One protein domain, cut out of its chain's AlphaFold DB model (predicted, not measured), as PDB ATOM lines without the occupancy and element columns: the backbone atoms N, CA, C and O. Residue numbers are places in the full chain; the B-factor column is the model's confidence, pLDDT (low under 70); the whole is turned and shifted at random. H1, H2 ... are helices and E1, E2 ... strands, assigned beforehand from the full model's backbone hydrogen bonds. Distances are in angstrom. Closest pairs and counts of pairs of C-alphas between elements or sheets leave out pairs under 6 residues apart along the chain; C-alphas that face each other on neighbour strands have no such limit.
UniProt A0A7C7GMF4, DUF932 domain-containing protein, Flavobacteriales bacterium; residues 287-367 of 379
ATOM      1  N   THR A 287     210.494 258.280 202.411       91.50
ATOM      2  CA  THR A 287     210.674 258.940 201.106       91.50
ATOM      3  C   THR A 287     212.110 258.834 200.588       91.50
ATOM      4  O   THR A 287     212.326 258.564 199.404       91.50
ATOM      5  N   LYS A 288     213.101 259.001 201.470       92.50
ATOM      6  CA  LYS A 288     214.520 258.893 201.121       92.50
ATOM      7  C   LYS A 288     214.921 257.442 200.870       92.50
ATOM      8  O   LYS A 288     215.550 257.165 199.849       92.50
ATOM      9  N   VAL A 289     214.494 256.515 201.730       94.94
ATOM     10  CA  VAL A 289     214.771 255.078 201.570       94.94
ATOM     11  C   VAL A 289     214.179 254.539 200.269       94.94
ATOM     12  O   VAL A 289     214.896 253.903 199.499       94.94
ATOM     13  N   GLN A 290     212.918 254.853 199.967       94.56
ATOM     14  CA  GLN A 290     212.279 254.487 198.700       94.56
ATOM     15  C   GLN A 290     213.100 255.000 197.505       94.56
ATOM     16  O   GLN A 290     213.446 254.242 196.598       94.56
ATOM     17  N   GLY A 291     213.528 256.267 197.555       93.75
ATOM     18  CA  GLY A 291     214.366 256.875 196.522       93.75
ATOM     19  C   GLY A 291     215.760 256.251 196.363       93.75
ATOM     20  O   GLY A 291     216.323 256.327 195.261       93.75
ATOM     21  N   ILE A 292     216.330 255.663 197.422       94.44
ATOM     22  CA  ILE A 292     217.571 254.871 197.379       94.44
ATOM     23  C   ILE A 292     217.290 253.513 196.724       94.44
ATOM     24  O   ILE A 292     217.932 253.174 195.726       94.44
ATOM     25  N   VAL A 293     216.303 252.772 197.235       95.44
ATOM     26  CA  VAL A 293     215.933 251.424 196.776       95.44
ATOM     27  C   VAL A 293     215.602 251.416 195.284       95.44
ATOM     28  O   VAL A 293     216.110 250.564 194.553       95.44
ATOM     29  N   ASP A 294     214.848 252.402 194.796       93.75
ATOM     30  CA  ASP A 294     214.467 252.496 193.382       93.75
ATOM     31  C   ASP A 294     215.639 252.782 192.438       93.75
ATOM     32  O   ASP A 294     215.600 252.427 191.258       93.75
ATOM     33  N   ALA A 295     216.719 253.388 192.934       91.25
ATOM     34  CA  ALA A 295     217.917 253.613 192.131       91.25
ATOM     35  C   ALA A 295     218.856 252.400 192.092       91.25
ATOM     36  O   ALA A 295     219.677 252.278 191.163       91.25
ATOM     37  N   MET A 296     218.753 251.513 193.082       92.38
ATOM     38  CA  MET A 296     219.634 250.367 193.250       92.38
ATOM     39  C   MET A 296     219.099 249.112 192.536       92.38
ATOM     40  O   MET A 296     217.892 248.914 192.407       92.38
ATOM     41  N   PRO A 297     219.984 248.238 192.017       89.62
ATOM     42  CA  PRO A 297     219.572 246.975 191.416       89.62
ATOM     43  C   PRO A 297     218.761 246.092 192.372       89.62
ATOM     44  O   PRO A 297     219.190 245.815 193.489       89.62
ATOM     45  N   VAL A 298     217.662 245.528 191.868       89.62
ATOM     46  CA  VAL A 298     216.759 244.642 192.626       89.62
ATOM     47  C   VAL A 298     217.492 243.483 193.309       89.62
ATOM     48  O   VAL A 298     217.149 243.114 194.425       89.62
ATOM     49  N   GLY A 299     218.512 242.906 192.663       87.44
ATOM     50  CA  GLY A 299     219.296 241.811 193.245       87.44
ATOM     51  C   GLY A 299     220.071 242.198 194.511       87.44
ATOM     52  O   GLY A 299     220.294 241.337 195.356       87.44
ATOM     53  N   LEU A 300     220.445 243.473 194.662       88.69
ATOM     54  CA  LEU A 300     221.032 243.982 195.904       88.69
ATOM     55  C   LEU A 300     219.950 244.240 196.946       88.69
ATOM     56  O   LEU A 300     220.109 243.844 198.091       88.69
ATOM     57  N   ASN A 301     218.832 244.843 196.533       92.50
ATOM     58  CA  ASN A 301     217.750 245.207 197.451       92.50
ATOM     59  C   ASN A 301     217.174 243.997 198.200       92.50
ATOM     60  O   ASN A 301     216.779 244.123 199.349       92.50
ATOM     61  N   LYS A 302     217.190 242.812 197.578       89.38
ATOM     62  CA  LYS A 302     216.768 241.547 198.203       89.38
ATOM     63  C   LYS A 302     217.656 241.064 199.357       89.38
ATOM     64  O   LYS A 302     217.271 240.120 200.033       89.38
ATOM     65  N   GLN A 303     218.858 241.615 199.512       89.75
ATOM     66  CA  GLN A 303     219.845 241.176 200.505       89.75
ATOM     67  C   GLN A 303     219.981 242.153 201.679       89.75
ATOM     68  O   GLN A 303     220.730 241.871 202.614       89.75
ATOM     69  N   ILE A 304     219.289 243.295 201.622       92.12
ATOM     70  CA  ILE A 304     219.272 244.284 202.699       92.12
ATOM     71  C   ILE A 304     218.546 243.683 203.905       92.12
ATOM     72  O   ILE A 304     217.579 242.944 203.739       92.12
ATOM     73  N   LYS A 305     219.037 243.980 205.108       92.06
ATOM     74  CA  LYS A 305     218.549 243.419 206.372       92.06
ATOM     75  C   LYS A 305     217.865 244.465 207.246       92.06
ATOM     76  O   LYS A 305     217.045 244.104 208.079       92.06
ATOM     77  N   CYS A 306     218.217 245.742 207.102       92.62
ATOM     78  CA  CYS A 306     217.683 246.817 207.935       92.62
ATOM     79  C   CYS A 306     216.298 247.327 207.497       92.62
ATOM     80  O   CYS A 306     215.686 248.102 208.227       92.62
ATOM     81  N   ILE A 307     215.824 246.937 206.310       94.94
ATOM     82  CA  ILE A 307     214.501 247.264 205.758       94.94
ATOM     83  C   ILE A 307     213.949 246.063 204.991       94.94
ATOM     84  O   ILE A 307     214.719 245.254 204.470       94.94
ATOM     85  N   ASP A 308     212.630 246.019 204.832       94.75
ATOM     86  CA  ASP A 308     211.969 245.058 203.956       94.75
ATOM     87  C   ASP A 308     211.708 245.681 202.584       94.75
ATOM     88  O   ASP A 308     211.202 246.802 202.469       94.75
ATOM     89  N   VAL A 309     212.032 244.936 201.523       94.50
ATOM     90  CA  VAL A 309     211.793 245.357 200.138       94.50
ATOM     91  C   VAL A 309     211.017 244.283 199.385       94.50
ATOM     92  O   VAL A 309     211.536 243.210 199.075       94.50
ATOM     93  N   GLU A 310     209.781 244.605 199.009       93.69
ATOM     94  CA  GLU A 310     208.927 243.751 198.189       93.69
ATOM     95  C   GLU A 310     208.845 244.297 196.760       93.69
ATOM     96  O   GLU A 310     208.646 245.489 196.545       93.69
ATOM     97  N   ARG A 311     208.955 243.434 195.744       92.38
ATOM     98  CA  ARG A 311     208.765 243.847 194.347       92.38
ATOM     99  C   ARG A 311     207.355 243.508 193.879       92.38
ATOM    100  O   ARG A 311     207.081 242.356 193.547       92.38
ATOM    101  N   ARG A 312     206.480 244.512 193.790       92.75
ATOM    102  CA  ARG A 312     205.073 244.339 193.402       92.75
ATOM    103  C   ARG A 312     204.860 244.605 191.920       92.75
ATOM    104  O   ARG A 312     205.408 245.545 191.348       92.75
ATOM    105  N   LYS A 313     204.047 243.765 191.281       91.62
ATOM    106  CA  LYS A 313     203.607 243.977 189.898       91.62
ATOM    107  C   LYS A 313     202.446 244.962 189.899       91.62
ATOM    108  O   LYS A 313     201.398 244.661 190.458       91.62
ATOM    109  N   VAL A 314     202.620 246.100 189.237       90.31
ATOM    110  CA  VAL A 314     201.608 247.169 189.215       90.31
ATOM    111  C   VAL A 314     200.753 247.074 187.957       90.31
ATOM    112  O   VAL A 314     199.532 247.169 188.019       90.31
ATOM    113  N   LYS A 315     201.382 246.820 186.801       90.94
ATOM    114  CA  LYS A 315     200.710 246.581 185.509       90.94
ATOM    115  C   LYS A 315     201.519 245.596 184.661       90.94
ATOM    116  O   LYS A 315     202.591 245.138 185.059       90.94
ATOM    117  N   LYS A 316     201.011 245.212 183.485       86.94
ATOM    118  CA  LYS A 316     201.705 244.284 182.572       86.94
ATOM    119  C   LYS A 316     203.115 244.808 182.250       86.94
ATOM    120  O   LYS A 316     203.254 245.846 181.620       86.94
ATOM    121  N   GLY A 317     204.141 244.084 182.703       83.00
ATOM    122  CA  GLY A 317     205.554 244.433 182.502       83.00
ATOM    123  C   GLY A 317     206.124 245.492 183.455       83.00
ATOM    124  O   GLY A 317     207.333 245.696 183.440       83.00
ATOM    125  N   LEU A 318     205.302 246.119 184.306       88.75
ATOM    126  CA  LEU A 318     205.727 247.167 185.235       88.75
ATOM    127  C   LEU A 318     205.737 246.648 186.675       88.75
ATOM    128  O   LEU A 318     204.725 246.146 187.173       88.75
ATOM    129  N   TYR A 319     206.885 246.793 187.329       90.81
ATOM    130  CA  TYR A 319     207.106 246.413 188.719       90.81
ATOM    131  C   TYR A 319     207.659 247.601 189.493       90.81
ATOM    132  O   TYR A 319     208.546 248.285 188.986       90.81
ATOM    133  N   GLU A 320     207.203 247.768 190.726       92.44
ATOM    134  CA  GLU A 320     207.682 248.784 191.662       92.44
ATOM    135  C   GLU A 320     208.254 248.100 192.905       92.44
ATOM    136  O   GLU A 320     207.843 246.989 193.259       92.44
ATOM    137  N   ASN A 321     209.238 248.736 193.538       93.00
ATOM    138  CA  ASN A 321     209.690 248.309 194.854       93.00
ATOM    139  C   ASN A 321     208.791 248.974 195.894       93.00
ATOM    140  O   ASN A 321     208.538 250.172 195.816       93.00
ATOM    141  N   VAL A 322     208.339 248.206 196.872       93.12
ATOM    142  CA  VAL A 322     207.627 248.698 198.045       93.12
ATOM    143  C   VAL A 322     208.529 248.474 199.240       93.12
ATOM    144  O   VAL A 322     208.912 247.338 199.524       93.12
ATOM    145  N   VAL A 323     208.890 249.567 199.902       94.62
ATOM    146  CA  VAL A 323     209.747 249.552 201.083       94.62
ATOM    147  C   VAL A 323     208.898 249.561 202.348       94.62
ATOM    148  O   VAL A 323     207.900 250.273 202.430       94.62
ATOM    149  N   THR A 324     209.314 248.794 203.352       94.56
ATOM    150  CA  THR A 324     208.818 248.907 204.728       94.56
ATOM    151  C   THR A 324     210.004 249.062 205.679       94.56
ATOM    152  O   THR A 324     210.976 248.312 205.598       94.56
ATOM    153  N   ILE A 325     209.937 250.054 206.570       93.94
ATOM    154  CA  ILE A 325     210.907 250.245 207.655       93.94
ATOM    155  C   ILE A 325     210.293 249.587 208.887       93.94
ATOM    156  O   ILE A 325     209.280 250.061 209.391       93.94
ATOM    157  N   THR A 326     210.858 248.462 209.315       86.00
ATOM    158  CA  THR A 326     210.314 247.643 210.411       86.00
ATOM    159  C   THR A 326     210.898 247.982 211.778       86.00
ATOM    160  O   THR A 326     210.258 247.715 212.791       86.00
ATOM    161  N   ASP A 327     212.083 248.595 211.814       89.31
ATOM    162  CA  ASP A 327     212.749 249.051 213.033       89.31
ATOM    163  C   ASP A 327     213.054 250.552 212.927       89.31
ATOM    164  O   ASP A 327     213.952 250.975 212.198       89.31
ATOM    165  N   GLU A 328     212.302 251.361 213.674       86.12
ATOM    166  CA  GLU A 328     212.443 252.823 213.713       86.12
ATOM    167  C   GLU A 328     213.764 253.283 214.347       86.12
ATOM    168  O   GLU A 328     214.161 254.444 214.210       86.12
ATOM    169  N   ASN A 329     214.491 252.384 215.021       88.81
ATOM    170  CA  ASN A 329     215.802 252.717 215.556       88.81
ATOM    171  C   ASN A 329     216.885 252.723 214.484       88.81
ATOM    172  O   ASN A 329     217.939 253.315 214.729       88.81
ATOM    173  N   LYS A 330     216.625 252.132 213.312       92.19
ATOM    174  CA  LYS A 330     217.578 252.097 212.207       92.19
ATOM    175  C   LYS A 330     217.863 253.479 211.648       92.19
ATOM    176  O   LYS A 330     216.999 254.352 211.536       92.19
ATOM    177  N   THR A 331     219.124 253.648 211.295       94.19
ATOM    178  CA  THR A 331     219.703 254.894 210.813       94.19
ATOM    179  C   THR A 331     220.053 254.770 209.341       94.19
ATOM    180  O   THR A 331     220.113 253.673 208.779       94.19
ATOM    181  N   GLU A 332     220.310 255.895 208.687       94.56
ATOM    182  CA  GLU A 332     220.799 255.879 207.311       94.56
ATOM    183  C   GLU A 332     222.156 255.176 207.191       94.56
ATOM    184  O   GLU A 332     222.418 254.518 206.180       94.56
ATOM    185  N   TYR A 333     222.980 255.235 208.242       93.62
ATOM    186  CA  TYR A 333     224.214 254.466 208.332       93.62
ATOM    187  C   TYR A 333     223.968 252.954 208.264       93.62
ATOM    188  O   TYR A 333     224.671 252.275 207.518       93.62
ATOM    189  N   ASP A 334     222.957 252.417 208.964       93.44
ATOM    190  CA  ASP A 334     222.621 250.984 208.895       93.44
ATOM    191  C   ASP A 334     222.329 250.547 207.450       93.44
ATOM    192  O   ASP A 334     222.854 249.535 206.980       93.44
ATOM    193  N   LEU A 335     221.537 251.341 206.721       95.44
ATOM    194  CA  LEU A 335     221.176 251.050 205.333       95.44
ATOM    195  C   LEU A 335     222.376 251.151 204.389       95.44
ATOM    196  O   LEU A 335     222.566 250.290 203.526       95.44
ATOM    197  N   LEU A 336     223.200 252.189 204.541       94.38
ATOM    198  CA  LEU A 336     224.443 252.307 203.783       94.38
ATOM    199  C   LEU A 336     225.369 251.118 204.062       94.38
ATOM    200  O   LEU A 336     225.990 250.582 203.139       94.38
ATOM    201  N   ASN A 337     225.472 250.714 205.325       91.94
ATOM    202  CA  ASN A 337     226.325 249.620 205.749       91.94
ATOM    203  C   ASN A 337     225.866 248.286 205.145       91.94
ATOM    204  O   ASN A 337     226.705 247.559 204.626       91.94
ATOM    205  N   ASP A 338     224.563 248.000 205.108       92.69
ATOM    206  CA  ASP A 338     224.033 246.818 204.416       92.69
ATOM    207  C   ASP A 338     224.387 246.832 202.922       92.69
ATOM    208  O   ASP A 338     224.894 245.848 202.381       92.69
ATOM    209  N   TYR A 339     224.184 247.962 202.238       92.81
ATOM    210  CA  TYR A 339     224.547 248.069 200.825       92.81
ATOM    211  C   TYR A 339     226.048 247.882 200.588       92.81
ATOM    212  O   TYR A 339     226.440 247.175 199.658       92.81
ATOM    213  N   THR A 340     226.893 248.525 201.390       89.25
ATOM    214  CA  THR A 340     228.352 248.436 201.239       89.25
ATOM    215  C   THR A 340     228.882 247.058 201.629       89.25
ATOM    216  O   THR A 340     229.782 246.576 200.948       89.25
ATOM    217  N   ASP A 341     228.279 246.368 202.602       87.19
ATOM    218  CA  ASP A 341     228.549 244.957 202.922       87.19
ATOM    219  C   ASP A 341     228.299 244.066 201.700       87.19
ATOM    220  O   ASP A 341     229.199 243.363 201.239       87.19
ATOM    221  N   ILE A 342     227.115 244.172 201.085       86.81
ATOM    222  CA  ILE A 342     226.757 243.371 199.906       86.81
ATOM    223  C   ILE A 342     227.692 243.677 198.727       86.81
ATOM    224  O   ILE A 342     228.088 242.772 197.993       86.81
ATOM    225  N   LEU A 343     228.049 244.946 198.512       83.62
ATOM    226  CA  LEU A 343     228.933 245.337 197.408       83.62
ATOM    227  C   LEU A 343     230.394 244.927 197.638       83.62
ATOM    228  O   LEU A 343     231.097 244.683 196.657       83.62
ATOM    229  N   THR A 344     230.837 244.854 198.894       79.44
ATOM    230  CA  THR A 344     232.223 244.522 199.262       79.44
ATOM    231  C   THR A 344     232.434 243.014 199.404       79.44
ATOM    232  O   THR A 344     233.459 242.486 198.969       79.44
ATOM    233  N   HIS A 345     231.468 242.307 199.994       76.06
ATOM    234  CA  HIS A 345     231.596 240.902 200.390       76.06
ATOM    235  C   HIS A 345     230.649 239.952 199.656       76.06
ATOM    236  O   HIS A 345     230.863 238.738 199.701       76.06
ATOM    237  N   GLY A 346     229.609 240.470 199.000       68.12
ATOM    238  CA  GLY A 346     228.660 239.657 198.251       68.12
ATOM    239  C   GLY A 346     229.277 239.068 196.985       68.12
ATOM    240  O   GLY A 346     230.033 239.732 196.270       68.12
ATOM    241  N   ASP A 347     228.899 237.825 196.674       61.69
ATOM    242  CA  ASP A 347     229.294 237.135 195.446       61.69
ATOM    243  C   ASP A 347     228.543 237.739 194.253       61.69
ATOM    244  O   ASP A 347     227.468 237.312 193.825       61.69
ATOM    245  N   THR A 348     229.057 238.868 193.789       56.66
ATOM    246  CA  THR A 348     228.467 239.638 192.709       56.66
ATOM    247  C   THR A 348     229.312 239.415 191.465       56.66
ATOM    248  O   THR A 348     230.390 239.983 191.312       56.66
ATOM    249  N   SER A 349     228.786 238.650 190.508       53.41
ATOM    250  CA  SER A 349     229.406 238.381 189.195       53.41
ATOM    251  C   SER A 349     229.610 239.625 188.305       53.41
ATOM    252  O   SER A 349     229.892 239.525 187.112       53.41
ATOM    253  N   SER A 350     229.441 240.827 188.856       62.22
ATOM    254  CA  SER A 350     229.538 242.098 188.148       62.22
ATOM    255  C   SER A 350     230.974 242.605 188.061       62.22
ATOM    256  O   SER A 350     231.727 242.506 189.022       62.22
ATOM    257  N   THR A 351     231.317 243.227 186.932       66.94
ATOM    258  CA  THR A 351     232.621 243.860 186.691       66.94
ATOM    259  C   THR A 351     232.897 245.028 187.649       66.94
ATOM    260  O   THR A 351     231.961 245.654 188.155       66.94
ATOM    261  N   MET A 352     234.175 245.397 187.822       69.75
ATOM    262  CA  MET A 352     234.593 246.580 188.593       69.75
ATOM    263  C   MET A 352     233.816 247.837 188.172       69.75
ATOM    264  O   MET A 352     233.278 248.545 189.014       69.75
ATOM    265  N   ASN A 353     233.671 248.095 186.869       70.31
ATOM    266  CA  ASN A 353     232.939 249.267 186.371       70.31
ATOM    267  C   ASN A 353     231.458 249.262 186.775       70.31
ATOM    268  O   ASN A 353     230.910 250.298 187.166       70.31
ATOM    269  N   ALA A 354     230.799 248.102 186.715       76.62
ATOM    270  CA  ALA A 354     229.416 247.970 187.162       76.62
ATOM    271  C   ALA A 354     229.286 248.234 188.669       76.62
ATOM    272  O   ALA A 354     228.294 248.794 189.126       76.62
ATOM    273  N   GLN A 355     230.305 247.867 189.435       77.44
ATOM    274  CA  GLN A 355     230.342 248.016 190.882       77.44
ATOM    275  C   GLN A 355     230.636 249.434 191.340       77.44
ATOM    276  O   GLN A 355     229.871 250.013 192.108       77.44
ATOM    277  N   MET A 356     231.623 250.060 190.716       77.56
ATOM    278  CA  MET A 356     231.867 251.494 190.808       77.56
ATOM    279  C   MET A 356     230.613 252.305 190.448       77.56
ATOM    280  O   MET A 356     230.280 253.279 191.119       77.56
ATOM    281  N   THR A 357     229.844 251.874 189.444       82.19
ATOM    282  CA  THR A 357     228.569 252.521 189.093       82.19
ATOM    283  C   THR A 357     227.524 252.397 190.210       82.19
ATOM    284  O   THR A 357     226.779 253.348 190.449       82.19
ATOM    285  N   LYS A 358     227.462 251.260 190.914       86.31
ATOM    286  CA  LYS A 358     226.569 251.072 192.071       86.31
ATOM    287  C   LYS A 358     227.005 251.952 193.248       86.31
ATOM    288  O   LYS A 358     226.170 252.659 193.799       86.31
ATOM    289  N   MET A 359     228.298 251.995 193.564       86.75
ATOM    290  CA  MET A 359     228.839 252.874 194.612       86.75
ATOM    291  C   MET A 359     228.613 254.352 194.296       86.75
ATOM    292  O   MET A 359     228.177 255.105 195.155       86.75
ATOM    293  N   LYS A 360     228.769 254.767 193.034       83.81
ATOM    294  CA  LYS A 360     228.407 256.122 192.596       83.81
ATOM    295  C   LYS A 360     226.931 256.448 192.869       83.81
ATOM    296  O   LYS A 360     226.608 257.565 193.264       83.81
ATOM    297  N   LYS A 361     226.016 255.501 192.634       87.50
ATOM    298  CA  LYS A 361     224.590 255.707 192.931       87.50
ATOM    299  C   LYS A 361     224.354 255.883 194.428       87.50
ATOM    300  O   LYS A 361     223.625 256.800 194.789       87.50
ATOM    301  N   LEU A 362     224.989 255.059 195.266       89.62
ATOM    302  CA  LEU A 362     224.922 255.204 196.722       89.62
ATOM    303  C   LEU A 362     225.465 256.561 197.163       89.62
ATOM    304  O   LEU A 362     224.751 257.283 197.842       89.62
ATOM    305  N   HIS A 363     226.651 256.949 196.690       86.94
ATOM    306  CA  HIS A 363     227.260 258.248 196.980       86.94
ATOM    307  C   HIS A 363     226.265 259.392 196.746       86.94
ATOM    308  O   HIS A 363     225.991 260.185 197.639       86.94
ATOM    309  N   ASN A 364     225.637 259.408 195.567       83.06
ATOM    310  CA  ASN A 364     224.663 260.436 195.209       83.06
ATOM    311  C   ASN A 364     223.374 260.371 196.043       83.06
ATOM    312  O   ASN A 364     222.785 261.406 196.334       83.06
ATOM    313  N   LYS A 365     222.880 259.171 196.368       87.31
ATOM    314  CA  LYS A 365     221.594 258.993 197.060       87.31
ATOM    315  C   LYS A 365     221.674 259.203 198.569       87.31
ATOM    316  O   LYS A 365     220.695 259.650 199.155       87.31
ATOM    317  N   PHE A 366     222.834 258.931 199.156       87.31
ATOM    318  CA  PHE A 366     223.162 259.272 200.539       87.31
ATOM    319  C   PHE A 366     223.710 260.692 200.688       87.31
ATOM    320  O   PHE A 366     223.997 261.106 201.799       87.31
ATOM    321  N   ASN A 367     223.787 261.455 199.590       79.88
ATOM    322  CA  ASN A 367     224.163 262.867 199.601       79.88
ATOM    323  C   ASN A 367     225.588 263.139 200.124       79.88
ATOM    324  O   ASN A 367     225.863 264.222 200.625       79.88
TER     325      ASN A 367
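This is residues 287 to 367 of the 379 residues of the protein "DUF932 domain-containing protein" of Flavobacteriales bacterium (UniProt A0A7C7GMF4). A long two-stranded hairpin, E1 and E2, makes one side of the domain, and a loose helical hairpin of two long helices, H3 and H4, makes the other; the short helices H1 and H2 lie between them. H1, H3 and H4 have nearly parallel axes but stand separately, and H4 runs opposite to both H1 and H3. The printed part has 81 residues, with four named helices and two named strands in the order H1 H2 E1 E2 H3 H4; the sheet's order is E1 - E2, antiparallel, and the class is mixed, helices and strands. The whole is compact, with a radius of gyration of the C-alphas of 12.8 A, and spans 35 by 34 by 23 A. Residues 349 to 354, of which 352 to 354 belong to H4, stick out.

Begin at C-alpha 308, at (211.969, 245.058, 203.956), where E1 sets out; it covers residues 308 to 315 and is 21.7 A long. After a tight link, E2 returns over residues 318 to 324, 19.8 A long. Go back to C-alpha 287, at (210.674, 258.940, 201.106), for H1, residues 287 to 293, 10.1 A long. H2 is residues 298 to 301. H3 is residues 332 to 345, 19.7 A long. H4 is residues 352 to 365, 19.9 A long, and ends at C-alpha 365, at (221.594, 258.993, 197.060).

Look first at the hairpin E1 and E2, antiparallel at 152 degrees, where N 310 and O 322 are 2.9 A apart and N 320 and O 312 are 2.9 A apart, within hydrogen-bond range. From E2 step to H1: the closest C-alphas are those of Gln 290 and Val 323, 6.0 A apart. H1 and E1 are only just apart, 8.1 A at the closest. H2 and H3 are close but not clearly touching, with the C-alphas of Leu 300 and Ile 342 closest at 7.0 A. H3 and H4 form a helical hairpin; they only just touch, with 3 pairs of C-alphas within 8 A, Leu 343 and Gln 355 closest at 7.2 A, and run opposite ways at a shallow tilt of 0 degrees. H4 only just touches H1, with residues 362 to 365 alone and 3 pairs of C-alphas within 8 A; the C-alphas of Ile 292 and Lys 365 are closest at 5.8 A. H1 and H3 are near each other, with 5 pairs of C-alphas within 10 A. In H1, H3 and H4 every O i to N i+4 pair is within hydrogen-bond range; H2 is too short for such a pair.

Look for the two C-alphas farthest apart at Lys 316 and Asn 329, 36.8 A. The printed part has no cut, and no link is long. Mean pLDDT of the printed part is 87.1; residues 346 to 352 are under 70, where the model's confidence is low.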